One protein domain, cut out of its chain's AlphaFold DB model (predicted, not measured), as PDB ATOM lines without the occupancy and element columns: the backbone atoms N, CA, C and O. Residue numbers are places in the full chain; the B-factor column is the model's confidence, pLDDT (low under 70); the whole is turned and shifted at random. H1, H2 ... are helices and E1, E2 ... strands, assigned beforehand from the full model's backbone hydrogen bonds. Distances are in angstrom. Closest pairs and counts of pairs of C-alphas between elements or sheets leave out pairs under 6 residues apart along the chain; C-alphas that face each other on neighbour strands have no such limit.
ATOM      1  N   ARG A 869      17.597  59.428   3.954       93.19
ATOM      2  CA  ARG A 869      17.126  60.002   2.677       93.19
ATOM      3  C   ARG A 869      17.897  59.450   1.488       93.19
ATOM      4  O   ARG A 869      17.391  59.447   0.365       93.19
ATOM      5  N   THR A 870      19.142  59.033   1.724       90.00
ATOM      6  CA  THR A 870      20.017  58.475   0.695       90.00
ATOM      7  C   THR A 870      19.989  56.964   0.582       90.00
ATOM      8  O   THR A 870      20.534  56.413  -0.375       90.00
ATOM      9  N   LEU A 871      19.305  56.303   1.509       91.19
ATOM     10  CA  LEU A 871      19.365  54.870   1.666       91.19
ATOM     11  C   LEU A 871      18.366  54.185   0.729       91.19
ATOM     12  O   LEU A 871      17.155  54.276   0.904       91.19
ATOM     13  N   THR A 872      18.885  53.432  -0.238       89.69
ATOM     14  CA  THR A 872      18.109  52.434  -0.983       89.69
ATOM     15  C   THR A 872      18.451  51.051  -0.452       89.69
ATOM     16  O   THR A 872      19.624  50.666  -0.478       89.69
ATOM     17  N   ARG A 873      17.445  50.312   0.037       92.25
ATOM     18  CA  ARG A 873      17.657  48.974   0.596       92.25
ATOM     19  C   ARG A 873      18.301  48.069  -0.451       92.25
ATOM     20  O   ARG A 873      17.796  47.907  -1.559       92.25
ATOM     21  N   ARG A 874      19.417  47.459  -0.076       93.88
ATOM     22  CA  ARG A 874      20.090  46.437  -0.867       93.88
ATOM     23  C   ARG A 874      19.218  45.186  -0.999       93.88
ATOM     24  O   ARG A 874      18.677  44.710  -0.005       93.88
ATOM     25  N   GLN A 875      19.156  44.613  -2.201       94.88
ATOM     26  CA  GLN A 875      18.567  43.288  -2.397       94.88
ATOM     27  C   GLN A 875      19.417  42.227  -1.665       94.88
ATOM     28  O   GLN A 875      20.630  42.152  -1.905       94.88
ATOM     29  N   PRO A 876      18.828  41.417  -0.770       95.81
ATOM     30  CA  PRO A 876      19.537  40.350  -0.079       95.81
ATOM     31  C   PRO A 876      19.851  39.185  -1.020       95.81
ATOM     32  O   PRO A 876      19.242  39.017  -2.074       95.81
ATOM     33  N   ARG A 877      20.793  38.331  -0.612       95.94
ATOM     34  CA  ARG A 877      21.151  37.118  -1.366       95.94
ATOM     35  C   ARG A 877      20.119  35.998  -1.257       95.94
ATOM     36  O   ARG A 877      20.052  35.171  -2.164       95.94
ATOM     37  N   THR A 878      19.343  35.983  -0.178       97.94
ATOM     38  CA  THR A 878      18.359  34.939   0.121       97.94
ATOM     39  C   THR A 878      16.945  35.419  -0.180       97.94
ATOM     40  O   THR A 878      16.578  36.544   0.158       97.94
ATOM     41  N   VAL A 879      16.132  34.539  -0.755       98.19
ATOM     42  CA  VAL A 879      14.677  34.698  -0.840       98.19
ATOM     43  C   VAL A 879      13.984  33.573  -0.084       98.19
ATOM     44  O   VAL A 879      14.352  32.404  -0.208       98.19
ATOM     45  N   LEU A 880      12.976  33.929   0.702       98.38
ATOM     46  CA  LEU A 880      12.007  32.997   1.254       98.38
ATOM     47  C   LEU A 880      10.849  32.874   0.256       98.38
ATOM     48  O   LEU A 880      10.114  33.834   0.009       98.38
ATOM     49  N   VAL A 881      10.725  31.700  -0.353       98.31
ATOM     50  CA  VAL A 881       9.721  31.398  -1.371       98.31
ATOM     51  C   VAL A 881       8.410  31.031  -0.687       98.31
ATOM     52  O   VAL A 881       8.340  30.031   0.024       98.31
ATOM     53  N   MET A 882       7.382  31.843  -0.911       98.12
ATOM     54  CA  MET A 882       6.048  31.683  -0.334       98.12
ATOM     55  C   MET A 882       5.076  31.059  -1.362       98.12
ATOM     56  O   MET A 882       5.189  31.358  -2.553       98.12
ATOM     57  N   PRO A 883       4.122  30.201  -0.952       96.56
ATOM     58  CA  PRO A 883       3.107  29.633  -1.851       96.56
ATOM     59  C   PRO A 883       2.076  30.687  -2.285       96.56
ATOM     60  O   PRO A 883       2.055  31.784  -1.751       96.56
ATOM     61  N   ALA A 884       1.177  30.385  -3.223       92.25
ATOM     62  CA  ALA A 884       0.127  31.332  -3.639       92.25
ATOM     63  C   ALA A 884      -1.003  31.518  -2.598       92.25
ATOM     64  O   ALA A 884      -1.939  32.279  -2.832       92.25
ATOM     65  N   ASP A 885      -0.929  30.826  -1.462       93.50
ATOM     66  CA  ASP A 885      -1.925  30.807  -0.394       93.50
ATOM     67  C   ASP A 885      -1.282  31.045   0.989       93.50
ATOM     68  O   ASP A 885      -0.093  31.340   1.107       93.50
ATOM     69  N   LYS A 886      -2.079  30.931   2.058       93.44
ATOM     70  CA  LYS A 886      -1.651  31.178   3.447       93.44
ATOM     71  C   LYS A 886      -1.010  29.972   4.153       93.44
ATOM     72  O   LYS A 886      -0.726  30.056   5.349       93.44
ATOM     73  N   SER A 887      -0.831  28.837   3.471       94.81
ATOM     74  CA  SER A 887      -0.456  27.556   4.102       94.81
ATOM     75  C   SER A 887       0.902  27.590   4.811       94.81
ATOM     76  O   SER A 887       1.086  26.905   5.816       94.81
ATOM     77  N   ALA A 888       1.836  28.424   4.344       96.06
ATOM     78  CA  ALA A 888       3.184  28.514   4.899       96.06
ATOM     79  C   ALA A 888       3.348  29.547   6.027       96.06
ATOM     80  O   ALA A 888       4.429  29.626   6.607       96.06
ATOM     81  N   ASN A 889       2.328  30.348   6.358       96.00
ATOM     82  CA  ASN A 889       2.506  31.530   7.216       96.00
ATOM     83  C   ASN A 889       3.056  31.183   8.608       96.00
ATOM     84  O   ASN A 889       3.984  31.835   9.081       96.00
ATOM     85  N   ALA A 890       2.540  30.122   9.236       94.81
ATOM     86  CA  ALA A 890       3.002  29.686  10.554       94.81
ATOM     87  C   ALA A 890       4.474  29.232  10.543       94.81
ATOM     88  O   ALA A 890       5.248  29.635  11.409       94.81
ATOM     89  N   ASN A 891       4.880  28.442   9.541       97.38
ATOM     90  CA  ASN A 891       6.273  28.009   9.409       97.38
ATOM     91  C   ASN A 891       7.196  29.184   9.061       97.38
ATOM     92  O   ASN A 891       8.296  29.299   9.596       97.38
ATOM     93  N   ALA A 892       6.728  30.109   8.221       97.88
ATOM     94  CA  ALA A 892       7.463  31.309   7.850       97.88
ATOM     95  C   ALA A 892       7.792  32.194   9.068       97.88
ATOM     96  O   ALA A 892       8.882  32.758   9.115       97.88
ATOM     97  N   TYR A 893       6.923  32.263  10.085       97.88
ATOM     98  CA  TYR A 893       7.242  32.933  11.353       97.88
ATOM     99  C   TYR A 893       8.433  32.293  12.073       97.88
ATOM    100  O   TYR A 893       9.377  32.997  12.443       97.88
ATOM    101  N   ALA A 894       8.432  30.966  12.220       98.00
ATOM    102  CA  ALA A 894       9.531  30.237  12.852       98.00
ATOM    103  C   ALA A 894      10.838  30.336  12.043       98.00
ATOM    104  O   ALA A 894      11.916  30.533  12.611       98.00
ATOM    105  N   LEU A 895      10.751  30.282  10.708       98.38
ATOM    106  CA  LEU A 895      11.886  30.533   9.817       98.38
ATOM    107  C   LEU A 895      12.428  31.957   9.991       98.38
ATOM    108  O   LEU A 895      13.641  32.133  10.079       98.38
ATOM    109  N   GLY A 896      11.554  32.959  10.105       97.69
ATOM    110  CA  GLY A 896      11.936  34.344  10.382       97.69
ATOM    111  C   GLY A 896      12.744  34.485  11.673       97.69
ATOM    112  O   GLY A 896      13.805  35.110  11.665       97.69
ATOM    113  N   TYR A 897      12.300  33.842  12.757       98.19
ATOM    114  CA  TYR A 897      13.044  33.797  14.019       98.19
ATOM    115  C   TYR A 897      14.429  33.144  13.842       98.19
ATOM    116  O   TYR A 897      15.448  33.702  14.253       98.19
ATOM    117  N   ALA A 898      14.490  31.993  13.166       97.88
ATOM    118  CA  ALA A 898      15.735  31.266  12.917       97.88
ATOM    119  C   ALA A 898      16.732  32.035  12.025       97.88
ATOM    120  O   ALA A 898      17.947  31.929  12.233       97.88
ATOM    121  N   LEU A 899      16.236  32.799  11.045       98.12
ATOM    122  CA  LEU A 899      17.028  33.643  10.144       98.12
ATOM    123  C   LEU A 899      17.594  34.870  10.876       98.12
ATOM    124  O   LEU A 899      18.783  35.158  10.733       98.12
ATOM    125  N   LEU A 900      16.795  35.526  11.729       98.19
ATOM    126  CA  LEU A 900      17.248  36.618  12.604       98.19
ATOM    127  C   LEU A 900      18.371  36.171  13.552       98.19
ATOM    128  O   LEU A 900      19.356  36.890  13.732       98.19
ATOM    129  N   SER A 901      18.265  34.967  14.127       97.69
ATOM    130  CA  SER A 901      19.293  34.397  15.018       97.69
ATOM    131  C   SER A 901      20.600  34.065  14.304       97.69
ATOM    132  O   SER A 901      21.633  33.943  14.952       97.69
ATOM    133  N   ARG A 902      20.570  33.922  12.977       96.94
ATOM    134  CA  ARG A 902      21.759  33.689  12.147       96.94
ATOM    135  C   ARG A 902      22.290  34.969  11.503       96.94
ATOM    136  O   ARG A 902      23.377  34.928  10.948       96.94
ATOM    137  N   GLY A 903      21.547  36.076  11.553       97.12
ATOM    138  CA  GLY A 903      21.877  37.323  10.853       97.12
ATOM    139  C   GLY A 903      21.687  37.274   9.336       97.12
ATOM    140  O   GLY A 903      22.371  37.976   8.588       97.12
ATOM    141  N   VAL A 904      20.760  36.439   8.861       97.50
ATOM    142  CA  VAL A 904      20.439  36.311   7.434       97.50
ATOM    143  C   VAL A 904      19.334  37.300   7.060       97.50
ATOM    144  O   VAL A 904      18.198  37.160   7.511       97.50
ATOM    145  N   ASP A 905      19.643  38.266   6.189       97.25
ATOM    146  CA  ASP A 905      18.620  39.085   5.525       97.25
ATOM    147  C   ASP A 905      18.017  38.352   4.316       97.25
ATOM    148  O   ASP A 905      18.692  37.575   3.633       97.25
ATOM    149  N   PHE A 906      16.740  38.610   4.042       97.94
ATOM    150  CA  PHE A 906      15.995  37.973   2.960       97.94
ATOM    151  C   PHE A 906      14.842  38.843   2.453       97.94
ATOM    152  O   PHE A 906      14.403  39.785   3.121       97.94
ATOM    153  N   ASP A 907      14.360  38.507   1.261       97.75
ATOM    154  CA  ASP A 907      13.084  38.977   0.714       97.75
ATOM    155  C   ASP A 907      12.065  37.838   0.695       97.75
ATOM    156  O   ASP A 907      12.433  36.670   0.794       97.75
ATOM    157  N   THR A 908      10.784  38.166   0.533       97.69
ATOM    158  CA  THR A 908       9.716  37.173   0.343       97.69
ATOM    159  C   THR A 908       9.107  37.322  -1.046       97.69
ATOM    160  O   THR A 908       8.816  38.440  -1.481       97.69
ATOM    161  N   ARG A 909       8.973  36.220  -1.787       97.44
ATOM    162  CA  ARG A 909       8.446  36.202  -3.164       97.44
ATOM    163  C   ARG A 909       7.711  34.887  -3.431       97.44
ATOM    164  O   ARG A 909       8.063  33.887  -2.808       97.44
ATOM    165  N   PRO A 910       6.751  34.841  -4.367       97.12
ATOM    166  CA  PRO A 910       6.289  33.571  -4.903       97.12
ATOM    167  C   PRO A 910       7.374  32.920  -5.775       97.12
ATOM    168  O   PRO A 910       8.349  33.572  -6.170       97.12
ATOM    169  N   ALA A 911       7.201  31.639  -6.097       95.06
ATOM    170  CA  ALA A 911       8.193  30.855  -6.834       95.06
ATOM    171  C   ALA A 911       8.564  31.476  -8.192       95.06
ATOM    172  O   ALA A 911       9.742  31.552  -8.537       95.06
ATOM    173  N   GLU A 912       7.584  31.993  -8.932       94.00
ATOM    174  CA  GLU A 912       7.783  32.615 -10.244       94.00
ATOM    175  C   GLU A 912       8.561  33.941 -10.197       94.00
ATOM    176  O   GLU A 912       9.132  34.350 -11.206       94.00
ATOM    177  N   ALA A 913       8.627  34.600  -9.033       93.88
ATOM    178  CA  ALA A 913       9.342  35.865  -8.831       93.88
ATOM    179  C   ALA A 913      10.594  35.720  -7.944       93.88
ATOM    180  O   ALA A 913      11.199  36.719  -7.558       93.88
ATOM    181  N   ALA A 914      10.995  34.486  -7.624       94.44
ATOM    182  CA  ALA A 914      12.189  34.180  -6.837       94.44
ATOM    183  C   ALA A 914      13.486  34.135  -7.679       94.44
ATOM    184  O   ALA A 914      14.570  33.896  -7.147       94.44
ATOM    185  N   GLY A 915      13.395  34.355  -8.996       93.31
ATOM    186  CA  GLY A 915      14.556  34.399  -9.887       93.31
ATOM    187  C   GLY A 915      15.524  35.539  -9.542       93.31
ATOM    188  O   GLY A 915      15.104  36.646  -9.218       93.31
ATOM    189  N   GLY A 916      16.831  35.275  -9.628       91.69
ATOM    190  CA  GLY A 916      17.891  36.273  -9.405       91.69
ATOM    191  C   GLY A 916      18.483  36.313  -7.991       91.69
ATOM    192  O   GLY A 916      19.497  36.976  -7.785       91.69
ATOM    193  N   TYR A 917      17.917  35.574  -7.033       96.94
ATOM    194  CA  TYR A 917      18.510  35.390  -5.705       96.94
ATOM    195  C   TYR A 917      19.546  34.257  -5.719       96.94
ATOM    196  O   TYR A 917      19.429  33.296  -6.480       96.94
ATOM    197  N   ALA A 918      20.573  34.359  -4.872       95.38
ATOM    198  CA  ALA A 918      21.645  33.362  -4.793       95.38
ATOM    199  C   ALA A 918      21.214  32.090  -4.042       95.38
ATOM    200  O   ALA A 918      21.766  31.018  -4.279       95.38
ATOM    201  N   SER A 919      20.246  32.215  -3.136       95.69
ATOM    202  CA  SER A 919      19.666  31.112  -2.372       95.69
ATOM    203  C   SER A 919      18.160  31.294  -2.232       95.69
ATOM    204  O   SER A 919      17.681  32.395  -1.962       95.69
ATOM    205  N   ALA A 920      17.421  30.198  -2.379       96.88
ATOM    206  CA  ALA A 920      15.977  30.147  -2.192       96.88
ATOM    207  C   ALA A 920      15.637  29.151  -1.078       96.88
ATOM    208  O   ALA A 920      16.102  28.012  -1.096       96.88
ATOM    209  N   VAL A 921      14.832  29.589  -0.113       97.88
ATOM    210  CA  VAL A 921      14.312  28.763   0.981       97.88
ATOM    211  C   VAL A 921      12.821  28.566   0.742       97.88
ATOM    212  O   VAL A 921      12.072  29.535   0.737       97.88
ATOM    213  N   ASP A 922      12.385  27.330   0.523       97.31
ATOM    214  CA  ASP A 922      10.965  26.995   0.363       97.31
ATOM    215  C   ASP A 922      10.274  27.047   1.735       97.31
ATOM    216  O   ASP A 922      10.561  26.219   2.602       97.31
ATOM    217  N   ALA A 923       9.381  28.019   1.949       97.38
ATOM    218  CA  ALA A 923       8.729  28.237   3.242       97.38
ATOM    219  C   ALA A 923       7.808  27.083   3.671       97.38
ATOM    220  O   ALA A 923       7.480  26.984   4.852       97.38
ATOM    221  N   VAL A 924       7.389  26.211   2.748       96.50
ATOM    222  CA  VAL A 924       6.569  25.033   3.065       96.50
ATOM    223  C   VAL A 924       7.444  23.878   3.551       96.50
ATOM    224  O   VAL A 924       7.043  23.132   4.440       96.50
ATOM    225  N   LYS A 925       8.638  23.717   2.970       96.19
ATOM    226  CA  LYS A 925       9.486  22.527   3.177       96.19
ATOM    227  C   LYS A 925      10.638  22.736   4.148       96.19
ATOM    228  O   LYS A 925      11.154  21.761   4.687       96.19
ATOM    229  N   ALA A 926      11.102  23.971   4.305       96.81
ATOM    230  CA  ALA A 926      12.252  24.261   5.142       96.81
ATOM    231  C   ALA A 926      11.912  24.071   6.624       96.81
ATOM    232  O   ALA A 926      10.899  24.572   7.109       96.81
ATOM    233  N   ASP A 927      12.807  23.395   7.337       96.62
ATOM    234  CA  ASP A 927      12.743  23.230   8.783       96.62
ATOM    235  C   ASP A 927      13.634  24.292   9.469       96.62
ATOM    236  O   ASP A 927      14.845  24.340   9.212       96.62
ATOM    237  N   PRO A 928      13.073  25.147  10.348       94.75
ATOM    238  CA  PRO A 928      13.831  26.151  11.095       94.75
ATOM    239  C   PRO A 928      15.023  25.592  11.887       94.75
ATOM    240  O   PRO A 928      16.040  26.281  12.034       94.75
ATOM    241  N   ALA A 929      14.927  24.357  12.394       93.44
ATOM    242  CA  ALA A 929      15.964  23.749  13.226       93.44
ATOM    243  C   ALA A 929      17.200  23.334  12.414       93.44
ATOM    244  O   ALA A 929      18.329  23.459  12.892       93.44
ATOM    245  N   THR A 930      17.001  22.892  11.172       93.12
ATOM    246  CA  THR A 930      18.059  22.369  10.291       93.12
ATOM    247  C   THR A 930      18.483  23.349   9.192       93.12
ATOM    248  O   THR A 930      19.298  23.013   8.333       93.12
ATOM    249  N   LEU A 931      17.986  24.590   9.237       94.00
ATOM    250  CA  LEU A 931      18.257  25.621   8.239       94.00
ATOM    251  C   LEU A 931      19.764  25.912   8.081       94.00
ATOM    252  O   LEU A 931      20.421  26.412   9.002       94.00
ATOM    253  N   SER A 932      20.286  25.657   6.877       88.38
ATOM    254  CA  SER A 932      21.704  25.783   6.510       88.38
ATOM    255  C   SER A 932      21.978  26.984   5.591       88.38
ATOM    256  O   SER A 932      22.620  26.850   4.547       88.38
ATOM    257  N   VAL A 933      21.459  28.163   5.943       93.81
ATOM    258  CA  VAL A 933      21.710  29.410   5.199       93.81
ATOM    259  C   VAL A 933      22.743  30.241   5.950       93.81
ATOM    260  O   VAL A 933      22.546  30.566   7.120       93.81
ATOM    261  N   ALA A 934      23.848  30.571   5.282       91.50
ATOM    262  CA  ALA A 934      24.913  31.372   5.875       91.50
ATOM    263  C   ALA A 934      24.560  32.874   5.853       91.50
ATOM    264  O   ALA A 934      24.048  33.354   4.835       91.50
ATOM    265  N   PRO A 935      24.856  33.628   6.928       94.88
ATOM    266  CA  PRO A 935      24.794  35.084   6.896       94.88
ATOM    267  C   PRO A 935      25.771  35.674   5.885       94.88
ATOM    268  O   PRO A 935      26.832  35.118   5.603       94.88
ATOM    269  N   GLU A 936      25.413  36.838   5.352       93.00
ATOM    270  CA  GLU A 936      26.240  37.533   4.368       93.00
ATOM    271  C   GLU A 936      27.144  38.598   4.994       93.00
ATOM    272  O   GLU A 936      28.320  38.691   4.647       93.00
ATOM    273  N   LEU A 937      26.582  39.444   5.863       94.94
ATOM    274  CA  LEU A 937      27.267  40.632   6.377       94.94
ATOM    275  C   LEU A 937      27.547  40.544   7.872       94.94
ATOM    276  O   LEU A 937      28.619  40.961   8.311       94.94
ATOM    277  N   PHE A 938      26.598  40.009   8.636       96.44
ATOM    278  CA  PHE A 938      26.609  40.084  10.088       96.44
ATOM    279  C   PHE A 938      26.177  38.764  10.698       96.44
ATOM    280  O   PHE A 938      25.207  38.159  10.254       96.44
ATOM    281  N   GLU A 939      26.866  38.367  11.755       96.88
ATOM    282  CA  GLU A 939      26.490  37.222  12.575       96.88
ATOM    283  C   GLU A 939      26.417  37.664  14.038       96.88
ATOM    284  O   GLU A 939      27.409  38.178  14.568       96.88
ATOM    285  N   PRO A 940      25.255  37.535  14.693       97.50
ATOM    286  CA  PRO A 940      25.099  37.973  16.071       97.50
ATOM    287  C   PRO A 940      25.837  37.029  17.030       97.50
ATOM    288  O   PRO A 940      25.974  35.833  16.772       97.50
ATOM    289  N   ALA A 941      26.296  37.555  18.166       96.94
ATOM    290  CA  ALA A 941      26.760  36.715  19.264       96.94
ATOM    291  C   ALA A 941      25.602  35.914  19.891       96.94
ATOM    292  O   ALA A 941      24.430  36.282  19.780       96.94
ATOM    293  N   THR A 942      25.933  34.831  20.600       96.50
ATOM    294  CA  THR A 942      24.952  34.020  21.335       96.50
ATOM    295  C   THR A 942      24.092  34.886  22.258       96.50
ATOM    296  O   THR A 942      24.612  35.704  23.015       96.50
ATOM    297  N   GLY A 943      22.774  34.681  22.209       97.38
ATOM    298  CA  GLY A 943      21.801  35.447  22.996       97.38
ATOM    299  C   GLY A 943      21.300  36.725  22.320       97.38
ATOM    300  O   GLY A 943      20.458  37.414  22.891       97.38
ATOM    301  N   TYR A 944      21.752  37.020  21.099       98.50
ATOM    302  CA  TYR A 944      21.283  38.149  20.304       98.50
ATOM    303  C   TYR A 944      20.732  37.714  18.944       98.50
ATOM    304  O   TYR A 944      21.127  36.702  18.368       98.50
ATOM    305  N   GLN A 945      19.813  38.520  18.423       98.50
ATOM    306  CA  GLN A 945      19.360  38.486  17.036       98.50
ATOM    307  C   GLN A 945      19.759  39.779  16.341       98.50
ATOM    308  O   GLN A 945      19.852  40.830  16.983       98.50
ATOM    309  N   VAL A 946      19.957  39.706  15.026       98.06
ATOM    310  CA  VAL A 946      20.318  40.873  14.226       98.06
ATOM    311  C   VAL A 946      19.448  40.985  12.983       98.06
ATOM    312  O   VAL A 946      19.226  40.013  12.262       98.06
ATOM    313  N   CYS A 947      18.992  42.201  12.709       98.00
ATOM    314  CA  CYS A 947      18.502  42.614  11.400       98.00
ATOM    315  C   CYS A 947      19.194  43.913  10.994       98.00
ATOM    316  O   CYS A 947      19.736  44.633  11.835       98.00
ATOM    317  N   TYR A 948      19.191  44.218   9.702       97.44
ATOM    318  CA  TYR A 948      19.879  45.400   9.208       97.44
ATOM    319  C   TYR A 948      19.243  45.963   7.941       97.44
ATOM    320  O   TYR A 948      18.665  45.238   7.135       97.44
ATOM    321  N   LEU A 949      19.433  47.264   7.758       96.56
ATOM    322  CA  LEU A 949      19.146  48.012   6.545       96.56
ATOM    323  C   LEU A 949      20.469  48.533   5.982       96.56
ATOM    324  O   LEU A 949      21.144  49.346   6.612       96.56
ATOM    325  N   ALA A 950      20.851  48.056   4.801       95.31
ATOM    326  CA  ALA A 950      22.102  48.424   4.145       95.31
ATOM    327  C   ALA A 950      21.843  49.054   2.774       95.31
ATOM    328  O   ALA A 950      20.925  48.634   2.061       95.31
ATOM    329  N   THR A 951      22.682  50.012   2.385       93.81
ATOM    330  CA  THR A 951      22.711  50.536   1.016       93.81
ATOM    331  C   THR A 951      23.249  49.510   0.023       93.81
ATOM    332  O   THR A 951      24.010  48.606   0.376       93.81
ATOM    333  N   ALA A 952      22.868  49.642  -1.250       89.06
ATOM    334  CA  ALA A 952      23.320  48.748  -2.319       89.06
ATOM    335  C   ALA A 952      24.858  48.682  -2.451       89.06
ATOM    336  O   ALA A 952      25.410  47.616  -2.728       89.06
ATOM    337  N   ASP A 953      25.551  49.796  -2.209       90.19
ATOM    338  CA  ASP A 953      27.013  49.915  -2.246       90.19
ATOM    339  C   ASP A 953      27.693  49.677  -0.883       90.19
ATOM    340  O   ASP A 953      28.929  49.597  -0.820       90.19
ATOM    341  N   LEU A 954      26.901  49.479   0.178       92.31
ATOM    342  CA  LEU A 954      27.319  49.287   1.569       92.31
ATOM    343  C   LEU A 954      28.090  50.487   2.155       92.31
ATOM    344  O   LEU A 954      28.946  50.301   3.029       92.31
ATOM    345  N   ASP A 955      27.840  51.706   1.669       92.31
ATOM    346  CA  ASP A 955      28.412  52.933   2.239       92.31
ATOM    347  C   ASP A 955      27.879  53.241   3.650       92.31
ATOM    348  O   ASP A 955      28.588  53.849   4.458       92.31
ATOM    349  N   GLN A 956      26.658  52.792   3.942       94.69
ATOM    350  CA  GLN A 956      25.892  53.066   5.147       94.69
ATOM    351  C   GLN A 956      25.080  51.823   5.527       94.69
ATOM    352  O   GLN A 956      24.410  51.215   4.686       94.69
ATOM    353  N   VAL A 957      25.124  51.449   6.804       95.81
ATOM    354  CA  VAL A 957      24.317  50.357   7.357       95.81
ATOM    355  C   VAL A 957      23.738  50.775   8.700       95.81
ATOM    356  O   VAL A 957      24.457  51.318   9.539       95.81
ATOM    357  N   VAL A 958      22.457  50.478   8.903       97.44
ATOM    358  CA  VAL A 958      21.793  50.501  10.209       97.44
ATOM    359  C   VAL A 958      21.554  49.065  10.640       97.44
ATOM    360  O   VAL A 958      20.988  48.281   9.883       97.44
ATOM    361  N   ILE A 959      21.981  48.719  11.845       97.88
ATOM    362  CA  ILE A 959      21.801  47.398  12.440       97.88
ATOM    363  C   ILE A 959      20.939  47.556  13.682       97.88
ATOM    364  O   ILE A 959      21.206  48.442  14.490       97.88
ATOM    365  N   TYR A 960      19.962  46.675  13.861       98.62
ATOM    366  CA  TYR A 960      19.273  46.495  15.132       98.62
ATOM    367  C   TYR A 960      19.702  45.167  15.758       98.62
ATOM    368  O   TYR A 960      19.546  44.101  15.158       98.62
ATOM    369  N   LEU A 961      20.285  45.256  16.953       98.50
ATOM    370  CA  LEU A 961      20.798  44.141  17.737       98.50
ATOM    371  C   LEU A 961      19.906  43.969  18.974       98.50
ATOM    372  O   LEU A 961      19.986  44.760  19.916       98.50
ATOM    373  N   ARG A 962      19.051  42.940  18.965       98.06
ATOM    374  CA  ARG A 962      18.044  42.700  20.015       98.06
ATOM    375  C   ARG A 962      18.404  41.509  20.897       98.06
ATOM    376  O   ARG A 962      18.775  40.449  20.386       98.06
ATOM    377  N   ASN A 963      18.283  41.674  22.211       98.50
ATOM    378  CA  ASN A 963      18.604  40.637  23.189       98.50
ATOM    379  C   ASN A 963      17.464  39.611  23.289       98.50
ATOM    380  O   ASN A 963      16.322  39.961  23.595       98.50
ATOM    381  N   ILE A 964      17.785  38.343  23.047       98.12
ATOM    382  CA  ILE A 964      16.867  37.198  23.140       98.12
ATOM    383  C   ILE A 964      17.421  36.097  24.055       98.12
ATOM    384  O   ILE A 964      17.050  34.934  23.920       98.12
ATOM    385  N   ALA A 965      18.355  36.423  24.951       98.06
ATOM    386  CA  ALA A 965      19.156  35.432  25.667       98.06
ATOM    387  C   ALA A 965      18.339  34.497  26.581       98.06
ATOM    388  O   ALA A 965      18.765  33.376  26.846       98.06
ATOM    389  N   GLY A 966      17.161  34.922  27.041       97.19
ATOM    390  CA  GLY A 966      16.214  34.085  27.781       97.19
ATOM    391  C   GLY A 966      15.260  33.262  26.912       97.19
ATOM    392  O   GLY A 966      14.550  32.422  27.456       97.19
ATOM    393  N   GLY A 967      15.278  33.436  25.589       97.31
ATOM    394  CA  GLY A 967      14.423  32.714  24.650       97.31
ATOM    395  C   GLY A 967      13.010  33.290  24.537       97.31
ATOM    396  O   GLY A 967      12.761  34.452  24.864       97.31
ATOM    397  N   ILE A 968      12.097  32.466  24.020       97.56
ATOM    398  CA  ILE A 968      10.677  32.792  23.852       97.56
ATOM    399  C   ILE A 968       9.922  32.328  25.100       97.56
ATOM    400  O   ILE A 968      10.008  31.160  25.477       97.56
ATOM    401  N   VAL A 969       9.157  33.227  25.716       96.56
ATOM    402  CA  VAL A 969       8.359  32.953  26.917       96.56
ATOM    403  C   VAL A 969       6.897  33.325  26.697       96.56
ATOM    404  O   VAL A 969       6.596  34.355  26.095       96.56
ATOM    405  N   ASP A 970       5.982  32.501  27.208       95.94
ATOM    406  CA  ASP A 970       4.560  32.841  27.267       95.94
ATOM    407  C   ASP A 970       4.276  33.705  28.504       95.94
ATOM    408  O   ASP A 970       4.300  33.231  29.642       95.94
ATOM    409  N   GLN A 971       3.998  34.987  28.277       94.06
ATOM    410  CA  GLN A 971       3.597  35.935  29.319       94.06
ATOM    411  C   GLN A 971       2.076  36.074  29.445       94.06
ATOM    412  O   GLN A 971       1.591  36.595  30.456       94.06
ATOM    413  N   GLY A 972       1.326  35.589  28.454       87.56
ATOM    414  CA  GLY A 972      -0.123  35.718  28.377       87.56
ATOM    415  C   GLY A 972      -0.896  34.678  29.190       87.56
ATOM    416  O   GLY A 972      -1.974  34.972  29.709       87.56
ATOM    417  N   GLY A 973      -0.305  33.500  29.401       83.31
ATOM    418  CA  GLY A 973      -0.890  32.419  30.193       83.31
ATOM    419  C   GLY A 973      -1.908  31.567  29.423       83.31
ATOM    420  O   GLY A 973      -2.203  31.798  28.257       83.31
ATOM    421  N   GLY A 974      -2.473  30.554  30.093       75.31
ATOM    422  CA  GLY A 974      -3.149  29.439  29.413       75.31
ATOM    423  C   GLY A 974      -4.402  29.780  28.591       75.31
ATOM    424  O   GLY A 974      -4.627  29.148  27.565       75.31
ATOM    425  N   ALA A 975      -5.217  30.760  28.998       81.56
ATOM    426  CA  ALA A 975      -6.449  31.103  28.270       81.56
ATOM    427  C   ALA A 975      -6.177  31.846  26.950       81.56
ATOM    428  O   ALA A 975      -6.955  31.744  26.002       81.56
ATOM    429  N   ARG A 976      -5.072  32.596  26.896       88.81
ATOM    430  CA  ARG A 976      -4.592  33.287  25.703       88.81
ATOM    431  C   ARG A 976      -3.075  33.474  25.834       88.81
ATOM    432  O   ARG A 976      -2.658  34.368  26.575       88.81
ATOM    433  N   PRO A 977      -2.266  32.634  25.172       92.69
ATOM    434  CA  PRO A 977      -0.822  32.741  25.269       92.69
ATOM    435  C   PRO A 977      -0.314  33.964  24.499       92.69
ATOM    436  O   PRO A 977      -0.838  34.300  23.435       92.69
ATOM    437  N   CYS A 978       0.739  34.589  25.022       95.62
ATOM    438  CA  CYS A 978       1.466  35.668  24.357       95.62
ATOM    439  C   CYS A 978       2.967  35.436  24.471       95.62
ATOM    440  O   CYS A 978       3.571  35.639  25.525       95.62
ATOM    441  N   TYR A 979       3.559  35.039  23.353       97.25
ATOM    442  CA  TYR A 979       4.957  34.684  23.203       97.25
ATOM    443  C   TYR A 979       5.800  35.927  22.910       97.25
ATOM    444  O   TYR A 979       5.757  36.505  21.821       97.25
ATOM    445  N   VAL A 980       6.599  36.326  23.893       96.94
ATOM    446  CA  VAL A 980       7.539  37.453  23.811       96.94
ATOM    447  C   VAL A 980       8.958  36.969  24.098       96.94
ATOM    448  O   VAL A 980       9.151  35.881  24.640       96.94
ATOM    449  N   ARG A 981       9.968  37.766  23.746       96.75
ATOM    450  CA  ARG A 981      11.349  37.486  24.164       96.75
ATOM    451  C   ARG A 981      11.558  37.802  25.639       96.75
ATOM    452  O   ARG A 981      11.050  38.805  26.133       96.75
ATOM    453  N   GLU A 982      12.379  36.998  26.303       96.38
ATOM    454  CA  GLU A 982      12.916  37.293  27.631       96.38
ATOM    455  C   GLU A 982      14.386  37.739  27.508       96.38
ATOM    456  O   GLU A 982      15.248  36.930  27.161       96.38
ATOM    457  N   PRO A 983      14.722  39.011  27.776       97.00
ATOM    458  CA  PRO A 983      16.113  39.450  27.818       97.00
ATOM    459  C   PRO A 983      16.840  38.889  29.049       97.00
ATOM    460  O   PRO A 983      16.322  38.955  30.164       97.00
ATOM    461  N   LYS A 984      18.069  38.396  28.869       97.81
ATOM    462  CA  LYS A 984      18.983  38.004  29.964       97.81
ATOM    463  C   LYS A 984      20.376  38.591  29.721       97.81
ATOM    464  O   LYS A 984      20.675  38.921  28.570       97.81
ATOM    465  N   PRO A 985      21.215  38.759  30.761       98.19
ATOM    466  CA  PRO A 985      22.587  39.217  30.578       98.19
ATOM    467  C   PRO A 985      23.315  38.374  29.524       98.19
ATOM    468  O   PRO A 985      23.369  37.150  29.625       98.19
ATOM    469  N   ALA A 986      23.808  39.037  28.481       97.69
ATOM    470  CA  ALA A 986      24.601  38.437  27.415       97.69
ATOM    471  C   ALA A 986      25.583  39.470  26.847       97.69
ATOM    472  O   ALA A 986      25.379  40.679  26.972       97.69
ATOM    473  N   LEU A 987      26.660  39.007  26.211       96.56
ATOM    474  CA  LEU A 987      27.649  39.884  25.581       96.56
ATOM    475  C   LEU A 987      27.104  40.455  24.264       96.56
ATOM    476  O   LEU A 987      27.020  39.737  23.266       96.56
ATOM    477  N   ALA A 988      26.799  41.753  24.244       97.50
ATOM    478  CA  ALA A 988      26.359  42.460  23.045       97.50
ATOM    479  C   ALA A 988      27.502  42.563  22.019       97.50
ATOM    480  O   ALA A 988      28.426  43.372  22.150       97.50
ATOM    481  N   ALA A 989      27.462  41.711  20.993       97.00
ATOM    482  CA  ALA A 989      28.447  41.716  19.921       97.00
ATOM    483  C   ALA A 989      27.877  41.194  18.596       97.00
ATOM    484  O   ALA A 989      26.924  40.415  18.565       97.00
ATOM    485  N   VAL A 990      28.515  41.598  17.497       96.75
ATOM    486  CA  VAL A 990      28.227  41.127  16.138       96.75
ATOM    487  C   VAL A 990      29.538  40.908  15.382       96.75
ATOM    488  O   VAL A 990      30.455  41.720  15.469       96.75
ATOM    489  N   ARG A 991      29.668  39.800  14.653       96.19
ATOM    490  CA  ARG A 991      30.811  39.537  13.772       96.19
ATOM    491  C   ARG A 991      30.538  40.120  12.389       96.19
ATOM    492  O   ARG A 991      29.505  39.830  11.792       96.19
ATOM    493  N   LEU A 992      31.470  40.924  11.887       95.12
ATOM    494  CA  LEU A 992      31.449  41.498  10.543       95.12
ATOM    495  C   LEU A 992      32.091  40.493   9.570       95.12
ATOM    496  O   LEU A 992      33.265  40.163   9.712       95.12
ATOM    497  N   LEU A 993      31.322  39.963   8.615       91.62
ATOM    498  CA  LEU A 993      31.745  38.830   7.771       91.62
ATOM    499  C   LEU A 993      32.382  39.231   6.440       91.62
ATOM    500  O   LEU A 993      33.007  38.406   5.772       91.62
ATOM    501  N   ASN A 994      32.211  40.481   6.022       76.69
ATOM    502  CA  ASN A 994      32.801  40.960   4.784       76.69
ATOM    503  C   ASN A 994      34.216  41.508   5.031       76.69
ATOM    504  O   ASN A 994      34.551  41.990   6.106       76.69
ATOM    505  N   SER A 995      35.066  41.478   4.003       64.44
ATOM    506  CA  SER A 995      36.418  42.055   4.070       64.44
ATOM    507  C   SER A 995      36.422  43.589   4.018       64.44
ATOM    508  O   SER A 995      37.467  44.197   3.785       64.44
ATOM    509  N   ARG A 996      35.249  44.230   4.114       71.94
ATOM    510  CA  ARG A 996      35.109  45.680   3.990       71.94
ATOM    511  C   ARG A 996      35.216  46.304   5.373       71.94
ATOM    512  O   ARG A 996      34.641  45.816   6.334       71.94
ATOM    513  N   THR A 997      35.937  47.413   5.458       81.00
ATOM    514  CA  THR A 997      36.093  48.161   6.702       81.00
ATOM    515  C   THR A 997      35.160  49.369   6.711       81.00
ATOM    516  O   THR A 997      35.083  50.129   5.742       81.00
ATOM    517  N   TRP A 998      34.448  49.554   7.823       90.19
ATOM    518  CA  TRP A 998      33.697  50.773   8.115       90.19
ATOM    519  C   TRP A 998      34.475  51.567   9.168       90.19
ATOM    520  O   TRP A 998      34.472  51.181  10.335       90.19
ATOM    521  N   PRO A 999      35.201  52.632   8.782       85.69
ATOM    522  CA  PRO A 999      36.018  53.411   9.710       85.69
ATOM    523  C   PRO A 999      35.189  54.147  10.767       85.69
ATOM    524  O   PRO A 999      35.730  54.539  11.796       85.69
ATOM    525  N   THR A1000      33.891  54.345  10.527       92.19
ATOM    526  CA  THR A1000      32.979  54.957  11.491       92.19
ATOM    527  C   THR A1000      31.959  53.924  11.941       92.19
ATOM    528  O   THR A1000      31.152  53.450  11.138       92.19
ATOM    529  N   VAL A1001      32.009  53.602  13.232       94.62
ATOM    530  CA  VAL A1001      31.068  52.715  13.911       94.62
ATOM    531  C   VAL A1001      30.541  53.433  15.141       94.62
ATOM    532  O   VAL A1001      31.324  53.825  16.006       94.62
ATOM    533  N   THR A1002      29.224  53.577  15.227       96.81
ATOM    534  CA  THR A1002      28.550  54.172  16.385       96.81
ATOM    535  C   THR A1002      27.484  53.214  16.881       96.81
ATOM    536  O   THR A1002      26.711  52.706  16.073       96.81
ATOM    537  N   ALA A1003      27.416  52.980  18.190       97.94
ATOM    538  CA  ALA A1003      26.333  52.231  18.818       97.94
ATOM    539  C   ALA A1003      25.514  53.152  19.727       97.94
ATOM    540  O   ALA A1003      26.068  53.968  20.467       97.94
ATOM    541  N   PHE A1004      24.195  53.012  19.670       98.44
ATOM    542  CA  PHE A1004      23.241  53.711  20.517       98.44
ATOM    543  C   PHE A1004      22.458  52.679  21.328       98.44
ATOM    544  O   PHE A1004      21.858  51.759  20.770       98.44
ATOM    545  N   ASP A1005      22.505  52.829  22.644       98.25
ATOM    546  CA  ASP A1005      21.775  52.022  23.613       98.25
ATOM    547  C   ASP A1005      20.329  52.517  23.688       98.25
ATOM    548  O   ASP A1005      20.084  53.679  24.024       98.25
ATOM    549  N   LEU A1006      19.373  51.660  23.327       97.94
ATOM    550  CA  LEU A1006      17.956  52.026  23.283       97.94
ATOM    551  C   LEU A1006      17.297  52.026  24.664       97.94
ATOM    552  O   LEU A1006      16.278  52.695  24.851       97.94
ATOM    553  N   ASP A1007      17.850  51.293  25.626       96.75
ATOM    554  CA  ASP A1007      17.329  51.243  26.987       96.75
ATOM    555  C   ASP A1007      17.740  52.505  27.753       96.75
ATOM    556  O   ASP A1007      16.879  53.185  28.311       96.75
ATOM    557  N   ASP A1008      19.011  52.896  27.643       96.31
ATOM    558  CA  ASP A1008      19.553  54.098  28.292       96.31
ATOM    559  C   ASP A1008      19.438  55.383  27.448       96.31
ATOM    560  O   ASP A1008      19.764  56.472  27.925       96.31
ATOM    561  N   ALA A1009      19.017  55.268  26.185       96.31
ATOM    562  CA  ALA A1009      18.905  56.363  25.216       96.31
ATOM    563  C   ALA A1009      20.196  57.197  25.050       96.31
ATOM    564  O   ALA A1009      20.159  58.430  25.007       96.31
ATOM    565  N   LYS A1010      21.353  56.530  24.940       97.19
ATOM    566  CA  LYS A1010      22.667  57.190  24.836       97.19
ATOM    567  C   LYS A1010      23.619  56.476  23.881       97.19
ATOM    568  O   LYS A1010      23.525  55.272  23.658       97.19
ATOM    569  N   VAL A1011      24.596  57.213  23.359       97.62
ATOM    570  CA  VAL A1011      25.710  56.626  22.601       97.62
ATOM    571  C   VAL A1011      26.626  55.854  23.548       97.62
ATOM    572  O   VAL A1011      26.978  56.354  24.618       97.62
ATOM    573  N   VAL A1012      27.037  54.654  23.142       97.00
ATOM    574  CA  VAL A1012      27.942  53.787  23.906       97.00
ATOM    575  C   VAL A1012      29.175  53.404  23.083       97.00
ATOM    576  O   VAL A1012      29.112  53.375  21.850       97.00
ATOM    577  N   PRO A1013      30.318  53.107  23.733       93.69
ATOM    578  CA  PRO A1013      31.515  52.667  23.030       93.69
ATOM    579  C   PRO A1013      31.272  51.382  22.233       93.69
ATOM    580  O   PRO A1013      30.689  50.424  22.744       93.69
ATOM    581  N   ALA A1014      31.778  51.355  21.003       93.62
ATOM    582  CA  ALA A1014      31.754  50.193  20.129       93.62
ATOM    583  C   ALA A1014      33.158  49.982  19.547       93.62
ATOM    584  O   ALA A1014      33.788  50.932  19.085       93.62
ATOM    585  N   THR A1015      33.697  48.766  19.627       90.88
ATOM    586  CA  THR A1015      35.078  48.469  19.204       90.88
ATOM    587  C   THR A1015      35.104  47.263  18.280       90.88
ATOM    588  O   THR A1015      34.588  46.204  18.629       90.88
ATOM    589  N   VAL A1016      35.715  47.426  17.105       92.06
ATOM    590  CA  VAL A1016      35.948  46.336  16.148       92.06
ATOM    591  C   VAL A1016      37.311  45.712  16.441       92.06
ATOM    592  O   VAL A1016      38.341  46.372  16.311       92.06
ATOM    593  N   ALA A1017      37.319  44.449  16.847       90.00
ATOM    594  CA  ALA A1017      38.530  43.661  17.029       90.00
ATOM    595  C   ALA A1017      39.123  43.215  15.671       90.00
ATOM    596  O   ALA A1017      38.417  43.202  14.660       90.00
ATOM    597  N   PRO A1018      40.416  42.824  15.617       85.81
ATOM    598  CA  PRO A1018      41.074  42.412  14.369       85.81
ATOM    599  C   PRO A1018      40.430  41.213  13.659       85.81
ATOM    600  O   PRO A1018      40.597  41.056  12.454       85.81
ATOM    601  N   ASP A1019      39.700  40.374  14.393       87.38
ATOM    602  CA  ASP A1019      38.945  39.230  13.874       87.38
ATOM    603  C   ASP A1019      37.567  39.617  13.297       87.38
ATOM    604  O   ASP A1019      36.775  38.747  12.933       87.38
ATOM    605  N   GLY A1020      37.266  40.919  13.224       90.38
ATOM    606  CA  GLY A1020      35.997  41.452  12.734       90.38
ATOM    607  C   GLY A1020      34.878  41.447  13.776       90.38
ATOM    608  O   GLY A1020      33.742  41.781  13.440       90.38
ATOM    609  N   ARG A1021      35.143  41.085  15.039       93.25
ATOM    610  CA  ARG A1021      34.134  41.148  16.101       93.25
ATOM    611  C   ARG A1021      33.917  42.590  16.557       93.25
ATOM    612  O   ARG A1021      34.812  43.209  17.120       93.25
ATOM    613  N   LEU A1022      32.705  43.102  16.376       95.00
ATOM    614  CA  LEU A1022      32.245  44.362  16.948       95.00
ATOM    615  C   LEU A1022      31.637  44.106  18.333       95.00
ATOM    616  O   LEU A1022      30.576  43.495  18.432       95.00
ATOM    617  N   ALA A1023      32.307  44.563  19.391       94.62
ATOM    618  CA  ALA A1023      31.810  44.522  20.767       94.62
ATOM    619  C   ALA A1023      31.201  45.872  21.171       94.62
ATOM    620  O   ALA A1023      31.744  46.922  20.817       94.62
ATOM    621  N   ILE A1024      30.092  45.839  21.915       95.88
ATOM    622  CA  ILE A1024      29.352  47.023  22.368       95.88
ATOM    623  C   ILE A1024      29.384  47.068  23.895       95.88
ATOM    624  O   ILE A1024      28.926  46.140  24.559       95.88
ATOM    625  N   GLY A1025      29.924  48.148  24.460       91.12
ATOM    626  CA  GLY A1025      30.125  48.266  25.906       91.12
ATOM    627  C   GLY A1025      31.214  47.333  26.463       91.12
ATOM    628  O   GLY A1025      31.970  46.708  25.721       91.12
ATOM    629  N   ALA A1026      31.332  47.284  27.795       81.81
ATOM    630  CA  ALA A1026      32.430  46.607  28.499       81.81
ATOM    631  C   ALA A1026      32.056  45.250  29.140       81.81
ATOM    632  O   ALA A1026      32.910  44.635  29.774       81.81
ATOM    633  N   GLY A1027      30.811  44.773  29.005       90.25
ATOM    634  CA  GLY A1027      30.342  43.564  29.695       90.25
ATOM    635  C   GLY A1027      28.996  43.030  29.203       90.25
ATOM    636  O   GLY A1027      28.498  43.436  28.155       90.25
ATOM    637  N   GLU A1028      28.429  42.089  29.959       96.19
ATOM    638  CA  GLU A1028      27.097  41.538  29.693       96.19
ATOM    639  C   GLU A1028      25.993  42.555  29.997       96.19
ATOM    640  O   GLU A1028      26.106  43.361  30.920       96.19
ATOM    641  N   THR A1029      24.910  42.506  29.225       97.75
ATOM    642  CA  THR A1029      23.774  43.426  29.353       97.75
ATOM    643  C   THR A1029      22.464  42.765  28.919       97.75
ATOM    644  O   THR A1029      22.469  41.753  28.220       97.75
ATOM    645  N   THR A1030      21.333  43.331  29.343       97.81
ATOM    646  CA  THR A1030      19.971  42.997  28.882       97.81
ATOM    647  C   THR A1030      19.455  43.980  27.820       97.81
ATOM    648  O   THR A1030      18.284  43.930  27.426       97.81
ATOM    649  N   HIS A1031      20.309  44.912  27.392       98.00
ATOM    650  CA  HIS A1031      19.924  46.034  26.548       98.00
ATOM    651  C   HIS A1031      19.867  45.652  25.067       98.00
ATOM    652  O   HIS A1031      20.531  44.706  24.615       98.00
ATOM    653  N   ASP A1032      19.083  46.426  24.321       98.38
ATOM    654  CA  ASP A1032      19.052  46.414  22.863       98.38
ATOM    655  C   ASP A1032      19.810  47.618  22.297       98.38
ATOM    656  O   ASP A1032      19.822  48.708  22.873       98.38
ATOM    657  N   PHE A1033      20.401  47.439  21.119       98.56
ATOM    658  CA  PHE A1033      21.244  48.456  20.500       98.56
ATOM    659  C   PHE A1033      20.868  48.681  19.048       98.56
ATOM    660  O   PHE A1033      20.501  47.746  18.331       98.56
ATOM    661  N   VAL A1034      21.055  49.913  18.586       98.50
ATOM    662  CA  VAL A1034      21.166  50.205  17.156       98.50
ATOM    663  C   VAL A1034      22.569  50.667  16.827       98.50
ATOM    664  O   VAL A1034      23.215  51.348  17.620       98.50
ATOM    665  N   ILE A1035      23.066  50.256  15.667       98.19
ATOM    666  CA  ILE A1035      24.456  50.466  15.267       98.19
ATOM    667  C   ILE A1035      24.477  51.066  13.869       98.19
ATOM    668  O   ILE A1035      23.819  50.568  12.958       98.19
ATOM    669  N   GLY A1036      25.254  52.129  13.706       96.88
ATOM    670  CA  GLY A1036      25.526  52.788  12.440       96.88
ATOM    671  C   GLY A1036      26.923  52.427  11.968       96.88
ATOM    672  O   GLY A1036      27.892  52.644  12.696       96.88
ATOM    673  N   LEU A1037      27.029  51.896  10.753       95.31
ATOM    674  CA  LEU A1037      28.301  51.662  10.075       95.31
ATOM    675  C   LEU A1037      28.393  52.589   8.870       95.31
ATOM    676  O   LEU A1037      27.478  52.617   8.045       95.31
ATOM    677  N   ARG A1038      29.493  53.335   8.742       93.44
ATOM    678  CA  ARG A1038      29.716  54.235   7.606       93.44
ATOM    679  C   ARG A1038      31.110  54.097   7.026       93.44
ATOM    680  O   ARG A1038      32.101  53.958   7.745       93.44
ATOM    681  N   ARG A1039      31.185  54.181   5.699       87.94
ATOM    682  CA  ARG A1039      32.444  54.390   4.981       87.94
ATOM    683  C   ARG A1039      32.854  55.859   5.079       87.94
ATOM    684  O   ARG A1039      32.002  56.745   5.016       87.94
TER     685      ARG A1039
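What this domain is: This is residues 869 to 1039 of the 1041 residues of an uncharacterized protein of Lentisphaerae bacterium RIFOXYB12_FULL_65_16 (UniProt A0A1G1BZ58). Two sheets, E5 E6 E14 E10 E11 and E4 E9 E13 E12, lie face to face as a sandwich, and beside its E5 and E4 edges sits a smaller part, the three-stranded sheet E2 E1 E3 with the helix H1 over one face. A small hairpin, E7 and E8, reaches away from both parts, with Ala 975 in its turn. The printed part has 171 residues, with the order E1 H1 E2 E3 and then E4 to E14; the class is mostly strand. The sandwich's sheets are antiparallel, the small sheet parallel. The whole is compact, with a radius of gyration of the C-alphas of 17.1 A and spans of 46 by 45 by 31 A.

Where its parts are: The largest sheet has E5, residues 944 to 950, 19.2 A; E6, 956 to 963, 23.1 A; E14, 1033 to 1038, 16.5 A; E10, 1000 to 1005, 16.8 A; and E11, 1010 to 1012. C-alpha 1038 is at (29.716, 54.235, 7.606). The second has E4, 938 to 940; E9, 986 to 992, 18.5 A; E13, 1021 to 1029, 17.0 A; and E12, 1014 to 1016. The third has E2, 906 to 910; E1, 878 to 882, beginning at C-alpha (18.359, 34.939, 0.121); and E3, 919 to 922. H1 is residues 889 to 902, 20.0 A. E7 is 968 to 970 and E8 979 to 981.

How they stand to each other: In the largest sheet, strongly twisted, N 947 and O 960 of the hairpin E5 and E6 are 3.1 A apart, and N 959 of E6 and O 1035 of E14 2.8 A. The facing parts of the sandwich are 9.8 A centre to centre, the best planes 11 degrees apart. In the second sheet, N 990 of E9 and O 1022 of E13 are 3.0 A apart. E13 bends by 85 degrees at residue 1026, and E11 runs on into E12 at 28 degrees. The closest C-alphas of H1 and E5, Ser 901 and Gln 945, are 4.6 A apart. E1, H1 and E2 form a strand-helix-strand unit, parallel neighbour strands joined through a helix, with a right-handed crossover. H1 and the sheet E2 E1 E3 make two layers, H1 at a height of 9.9 A over the sheet, along the strands. N 880 of E1 and O 907 of E2 are 2.8 A apart, N 879 of E1 and O 919 of E3 2.9 A. In H1, 9 of 10 O i to N i+4 pairs are within hydrogen-bond range. In the hairpin E7 and E8, N 969 and O 980 are 2.9 A apart; E7 and E9 are apart.

The domain as a whole: The two C-alphas farthest apart, those of Ala 975 and Pro 999, are 51.4 A apart. The printed part has no cut. The link E3 to E4, 15 residues, is long. Mean pLDDT of the printed part is 94.6, and residue 995 is under 70.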